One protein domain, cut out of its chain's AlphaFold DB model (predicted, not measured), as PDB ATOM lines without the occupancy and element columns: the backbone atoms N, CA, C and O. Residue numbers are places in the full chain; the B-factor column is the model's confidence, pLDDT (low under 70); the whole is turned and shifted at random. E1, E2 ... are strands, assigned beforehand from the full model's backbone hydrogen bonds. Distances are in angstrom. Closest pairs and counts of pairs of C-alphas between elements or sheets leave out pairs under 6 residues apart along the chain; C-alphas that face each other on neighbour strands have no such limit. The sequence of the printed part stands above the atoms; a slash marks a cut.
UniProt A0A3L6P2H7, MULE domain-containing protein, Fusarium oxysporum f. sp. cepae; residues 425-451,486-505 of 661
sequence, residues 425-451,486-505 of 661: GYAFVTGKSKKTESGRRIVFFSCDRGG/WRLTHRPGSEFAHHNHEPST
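AT A GLANCE: This is residues 425 to 451 and 486 to 505 of the 661 residues of the protein "MULE domain-containing protein" of Fusarium oxysporum f. sp. cepae (UniProt A0A3L6P2H7). This domain has little regular structure: a lone antiparallel hairpin of E1 and E2, with strand E3 near E2 and a long unnamed tail, residues 491 to 505. The printed part has 47 residues, with no named helix and three strands, E1, E2, E3 along the chain, holding 15 residues; the class is all strand. It is loose, radius of gyration of the C-alphas 12.6 A, and elongated, spanning 40 by 21 by 20 A.

IN THESE COORDINATES: E2, residues 441 to 447, is 19.7 A long, from C-alpha 441 at (7.704, -2.253, 35.941). E1 is residues 428 to 430. E3, residues 486 to 490, is 13.3 A long and ends at (1.656, 12.277, 37.608).

HOW THE PARTS SIT: E1 and E2 are antiparallel at 142 degrees, with N 429 and O 446 within hydrogen-bond range at 2.8 A. Residues 434 to 435 pair antiparallel with 441 to 442 of E2. E3 pairs with no named strand and is apart from E1.

THE WHOLE: Residues 452 to 485 are not printed; C-alphas 451 and 486 are 25.2 A apart. Mean pLDDT of the printed part is 70.5, with 18 residues under 70.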
ATOM      1  N   GLY A 425      13.889  24.293  29.037       41.06
ATOM      2  CA  GLY A 425      13.668  22.871  29.374       41.06
ATOM      3  C   GLY A 425      14.280  22.436  30.712       41.06
ATOM      4  O   GLY A 425      15.305  22.973  31.126       41.06
ATOM      5  N   TYR A 426      13.653  21.449  31.368       42.88
ATOM      6  CA  TYR A 426      14.073  20.815  32.631       42.88
ATOM      7  C   TYR A 426      14.641  19.400  32.395       42.88
ATOM      8  O   TYR A 426      14.250  18.730  31.442       42.88
ATOM      9  N   ALA A 427      15.536  18.929  33.274       44.69
ATOM     10  CA  ALA A 427      16.135  17.589  33.212       44.69
ATOM     11  C   ALA A 427      15.576  16.649  34.299       44.69
ATOM     12  O   ALA A 427      15.389  17.055  35.449       44.69
ATOM     13  N   PHE A 428      15.363  15.378  33.939       53.91
ATOM     14  CA  PHE A 428      14.836  14.317  34.805       53.91
ATOM     15  C   PHE A 428      15.882  13.210  35.016       53.91
ATOM     16  O   PHE A 428      16.658  12.904  34.115       53.91
ATOM     17  N   VAL A 429      15.886  12.580  36.192       58.06
ATOM     18  CA  VAL A 429      16.726  11.428  36.557       58.06
ATOM     19  C   VAL A 429      15.837  10.262  36.970       58.06
ATOM     20  O   VAL A 429      14.839  10.440  37.666       58.06
ATOM     21  N   THR A 430      16.212   9.050  36.572       69.62
ATOM     22  CA  THR A 430      15.519   7.818  36.960       69.62
ATOM     23  C   THR A 430      15.743   7.505  38.447       69.62
ATOM     24  O   THR A 430      16.866   7.261  38.882       69.62
ATOM     25  N   GLY A 431      14.673   7.514  39.240       61.22
ATOM     26  CA  GLY A 431      14.621   7.040  40.623       61.22
ATOM     27  C   GLY A 431      14.433   5.517  40.735       61.22
ATOM     28  O   GLY A 431      14.407   4.795  39.740       61.22
ATOM     29  N   LYS A 432      14.293   5.002  41.967       63.97
ATOM     30  CA  LYS A 432      14.154   3.555  42.238       63.97
ATOM     31  C   LYS A 432      12.919   2.968  41.540       63.97
ATOM     32  O   LYS A 432      11.806   3.357  41.869       63.97
ATOM     33  N   SER A 433      13.095   2.000  40.640       71.00
ATOM     34  CA  SER A 433      11.981   1.280  40.007       71.00
ATOM     35  C   SER A 433      11.330   0.268  40.959       71.00
ATOM     36  O   SER A 433      12.035  -0.405  41.709       71.00
ATOM     37  N   LYS A 434      10.007   0.094  40.883       79.38
ATOM     38  CA  LYS A 434       9.239  -0.931  41.615       79.38
ATOM     39  C   LYS A 434       8.573  -1.888  40.624       79.38
ATOM     40  O   LYS A 434       8.133  -1.455  39.566       79.38
ATOM     41  N   LYS A 435       8.467  -3.176  40.958       77.50
ATOM     42  CA  LYS A 435       7.620  -4.127  40.217       77.50
ATOM     43  C   LYS A 435       6.254  -4.240  40.895       77.50
ATOM     44  O   LYS A 435       6.187  -4.269  42.123       77.50
ATOM     45  N   THR A 436       5.176  -4.264  40.118       72.62
ATOM     46  CA  THR A 436       3.845  -4.620  40.628       72.62
ATOM     47  C   THR A 436       3.744  -6.129  40.831       72.62
ATOM     48  O   THR A 436       4.509  -6.883  40.233       72.62
ATOM     49  N   GLU A 437       2.763  -6.578  41.614       68.69
ATOM     50  CA  GLU A 437       2.474  -8.008  41.834       68.69
ATOM     51  C   GLU A 437       2.233  -8.765  40.518       68.69
ATOM     52  O   GLU A 437       2.668  -9.894  40.353       68.69
ATOM     53  N   SER A 438       1.662  -8.089  39.516       67.62
ATOM     54  CA  SER A 438       1.472  -8.618  38.159       67.62
ATOM     55  C   SER A 438       2.737  -8.608  37.272       67.62
ATOM     56  O   SER A 438       2.623  -8.687  36.051       67.62
ATOM     57  N   GLY A 439       3.928  -8.363  37.829       71.81
ATOM     58  CA  GLY A 439       5.208  -8.353  37.107       71.81
ATOM     59  C   GLY A 439       5.540  -7.103  36.273       71.81
ATOM     60  O   GLY A 439       6.622  -7.062  35.686       71.81
ATOM     61  N   ARG A 440       4.674  -6.077  36.233       77.12
ATOM     62  CA  ARG A 440       4.895  -4.830  35.465       77.12
ATOM     63  C   ARG A 440       5.898  -3.917  36.164       77.12
ATOM     64  O   ARG A 440       5.880  -3.794  37.392       77.12
ATOM     65  N   ARG A 441       6.755  -3.237  35.404       79.50
ATOM     66  CA  ARG A 441       7.704  -2.253  35.941       79.50
ATOM     67  C   ARG A 441       7.064  -0.872  36.080       79.50
ATOM     68  O   ARG A 441       6.408  -0.359  35.180       79.50
ATOM     69  N   ILE A 442       7.305  -0.247  37.226       80.50
ATOM     70  CA  ILE A 442       7.022   1.161  37.490       80.50
ATOM     71  C   ILE A 442       8.356   1.863  37.689       80.50
ATOM     72  O   ILE A 442       9.129   1.504  38.580       80.50
ATOM     73  N   VAL A 443       8.620   2.869  36.867       81.00
ATOM     74  CA  VAL A 443       9.829   3.687  36.928       81.00
ATOM     75  C   VAL A 443       9.437   5.089  37.373       81.00
ATOM     76  O   VAL A 443       8.524   5.693  36.815       81.00
ATOM     77  N   PHE A 444      10.115   5.605  38.394       78.94
ATOM     78  CA  PHE A 444       9.925   6.979  38.845       78.94
ATOM     79  C   PHE A 444      10.973   7.855  38.172       78.94
ATOM     80  O   PHE A 444      12.154   7.540  38.240       78.94
ATOM     81  N   PHE A 445      10.567   8.956  37.551       76.38
ATOM     82  CA  PHE A 445      11.473   9.988  37.062       76.38
ATOM     83  C   PHE A 445      11.372  11.184  37.998       76.38
ATOM     84  O   PHE A 445      10.301  11.765  38.130       76.38
ATOM     85  N   SER A 446      12.462  11.537  38.666       75.44
ATOM     86  CA  SER A 446      12.538  12.650  39.614       75.44
ATOM     87  C   SER A 446      13.484  13.739  39.127       75.44
ATOM     88  O   SER A 446      14.386  13.472  38.338       75.44
ATOM     89  N   CYS A 447      13.333  14.961  39.629       73.81
ATOM     90  CA  CYS A 447      14.304  16.024  39.374       73.81
ATOM     91  C   CYS A 447      15.722  15.626  39.838       73.81
ATOM     92  O   CYS A 447      15.889  15.077  40.927       73.81
ATOM     93  N   ASP A 448      16.758  15.957  39.059       69.19
ATOM     94  CA  ASP A 448      18.164  15.669  39.399       69.19
ATOM     95  C   ASP A 448      18.665  16.412  40.656       69.19
ATOM     96  O   ASP A 448      19.637  16.000  41.290       69.19
ATOM     97  N   ARG A 449      17.990  17.511  41.013       70.88
ATOM     98  CA  ARG A 449      18.211  18.312  42.226       70.88
ATOM     99  C   ARG A 449      17.274  17.927  43.374       70.88
ATOM    100  O   ARG A 449      17.299  18.586  44.417       70.88
ATOM    101  N   GLY A 450      16.453  16.894  43.191       69.38
ATOM    102  CA  GLY A 450      15.523  16.402  44.199       69.38
ATOM    103  C   GLY A 450      16.206  15.611  45.322       69.38
ATOM    104  O   GLY A 450      17.273  15.020  45.142       69.38
ATOM    105  N   GLY A 451      15.576  15.593  46.497       70.56
ATOM    106  CA  GLY A 451      16.038  14.874  47.689       70.56
ATOM    107  C   GLY A 451      16.694  15.762  48.749       70.56
ATOM    108  O   GLY A 451      17.000  16.927  48.508       70.56
ATOM    109  N   TRP A 486       4.448   2.231  27.412       82.50
ATOM    110  CA  TRP A 486       4.593   2.829  28.743       82.50
ATOM    111  C   TRP A 486       3.611   3.984  28.903       82.50
ATOM    112  O   TRP A 486       3.520   4.860  28.046       82.50
ATOM    113  N   ARG A 487       2.894   4.024  30.030       80.12
ATOM    114  CA  ARG A 487       1.996   5.125  30.387       80.12
ATOM    115  C   ARG A 487       2.665   6.032  31.414       80.12
ATOM    116  O   ARG A 487       2.905   5.615  32.548       80.12
ATOM    117  N   LEU A 488       2.928   7.279  31.029       82.50
ATOM    118  CA  LEU A 488       3.406   8.321  31.934       82.50
ATOM    119  C   LEU A 488       2.216   8.950  32.673       82.50
ATOM    120  O   LEU A 488       1.227   9.328  32.054       82.50
ATOM    121  N   THR A 489       2.295   9.050  33.996       79.44
ATOM    122  CA  THR A 489       1.274   9.692  34.836       79.44
ATOM    123  C   THR A 489       1.931  10.527  35.931       79.44
ATOM    124  O   THR A 489       3.086  10.298  36.302       79.44
ATOM    125  N   HIS A 490       1.203  11.511  36.452       78.25
ATOM    126  CA  HIS A 490       1.656  12.277  37.608       78.25
ATOM    127  C   HIS A 490       1.649  11.407  38.863       78.25
ATOM    128  O   HIS A 490       0.788  10.539  39.035       78.25
ATOM    129  N   ARG A 491       2.618  11.640  39.750       78.31
ATOM    130  CA  ARG A 491       2.597  11.028  41.073       78.31
ATOM    131  C   ARG A 491       1.532  11.719  41.931       78.31
ATOM    132  O   ARG A 491       1.514  12.946  41.954       78.31
ATOM    133  N   PRO A 492       0.652  10.966  42.616       74.69
ATOM    134  CA  PRO A 492      -0.314  11.562  43.535       74.69
ATOM    135  C   PRO A 492       0.413  12.315  44.661       74.69
ATOM    136  O   PRO A 492       1.300  11.732  45.285       74.69
ATOM    137  N   GLY A 493       0.043  13.580  44.888       75.44
ATOM    138  CA  GLY A 493       0.628  14.483  45.893       75.44
ATOM    139  C   GLY A 493       1.106  15.810  45.286       75.44
ATOM    140  O   GLY A 493       1.806  15.826  44.273       75.44
ATOM    141  N   SER A 494       0.717  16.936  45.893       73.38
ATOM    142  CA  SER A 494       1.060  18.293  45.421       73.38
ATOM    143  C   SER A 494       2.572  18.568  45.437       73.38
ATOM    144  O   SER A 494       3.112  19.236  44.558       73.38
ATOM    145  N   GLU A 495       3.283  17.949  46.375       71.38
ATOM    146  CA  GLU A 495       4.730  18.003  46.566       71.38
ATOM    147  C   GLU A 495       5.536  17.367  45.420       71.38
ATOM    148  O   GLU A 495       6.751  17.546  45.326       71.38
ATOM    149  N   PHE A 496       4.876  16.622  44.530       74.25
ATOM    150  CA  PHE A 496       5.498  16.006  43.361       74.25
ATOM    151  C   PHE A 496       5.260  16.792  42.064       74.25
ATOM    152  O   PHE A 496       5.819  16.403  41.040       74.25
ATOM    153  N   ALA A 497       4.467  17.873  42.099       72.75
ATOM    154  CA  ALA A 497       4.010  18.609  40.916       72.75
ATOM    155  C   ALA A 497       4.759  19.928  40.642       72.75
ATOM    156  O   ALA A 497       4.708  20.424  39.518       72.75
ATOM    157  N   HIS A 498       5.481  20.481  41.623       69.50
ATOM    158  CA  HIS A 498       6.129  21.795  41.507       69.50
ATOM    159  C   HIS A 498       7.665  21.721  41.557       69.50
ATOM    160  O   HIS A 498       8.239  20.802  42.132       69.50
ATOM    161  N   HIS A 499       8.347  22.705  40.967       70.38
ATOM    162  CA  HIS A 499       9.783  22.942  41.153       70.38
ATOM    163  C   HIS A 499       9.981  24.239  41.943       70.38
ATOM    164  O   HIS A 499       9.261  25.207  41.728       70.38
ATOM    165  N   ASN A 500      10.976  24.277  42.831       72.75
ATOM    166  CA  ASN A 500      11.366  25.476  43.587       72.75
ATOM    167  C   ASN A 500      12.663  26.116  43.060       72.75
ATOM    168  O   ASN A 500      13.282  26.937  43.733       72.75
ATOM    169  N   HIS A 501      13.113  25.691  41.883       68.94
ATOM    170  CA  HIS A 501      14.287  26.229  41.227       68.94
ATOM    171  C   HIS A 501      14.029  26.340  39.729       68.94
ATOM    172  O   HIS A 501      13.362  25.495  39.131       68.94
ATOM    173  N   GLU A 502      14.652  27.339  39.117       67.00
ATOM    174  CA  GLU A 502      14.615  27.533  37.673       67.00
ATOM    175  C   GLU A 502      15.292  26.371  36.912       67.00
ATOM    176  O   GLU A 502      16.143  25.652  37.476       67.00
ATOM    177  N   PRO A 503      14.947  26.166  35.625       67.19
ATOM    178  CA  PRO A 503      15.598  25.173  34.787       67.19
ATOM    179  C   PRO A 503      17.099  25.449  34.644       67.19
ATOM    180  O   PRO A 503      17.575  26.586  34.657       67.19
ATOM    181  N   SER A 504      17.885  24.381  34.492       65.25
ATOM    182  CA  SER A 504      19.329  24.519  34.275       65.25
ATOM    183  C   SER A 504      19.623  24.963  32.842       65.25
ATOM    184  O   SER A 504      19.131  24.378  31.886       65.25
ATOM    185  N   THR A 505      20.513  25.939  32.668       63.03
ATOM    186  CA  THR A 505      20.866  26.494  31.346       63.03
ATOM    187  C   THR A 505      21.813  25.608  30.520       63.03
ATOM    188  O   THR A 505      22.149  25.928  29.374       63.03
TER     189      THR A 505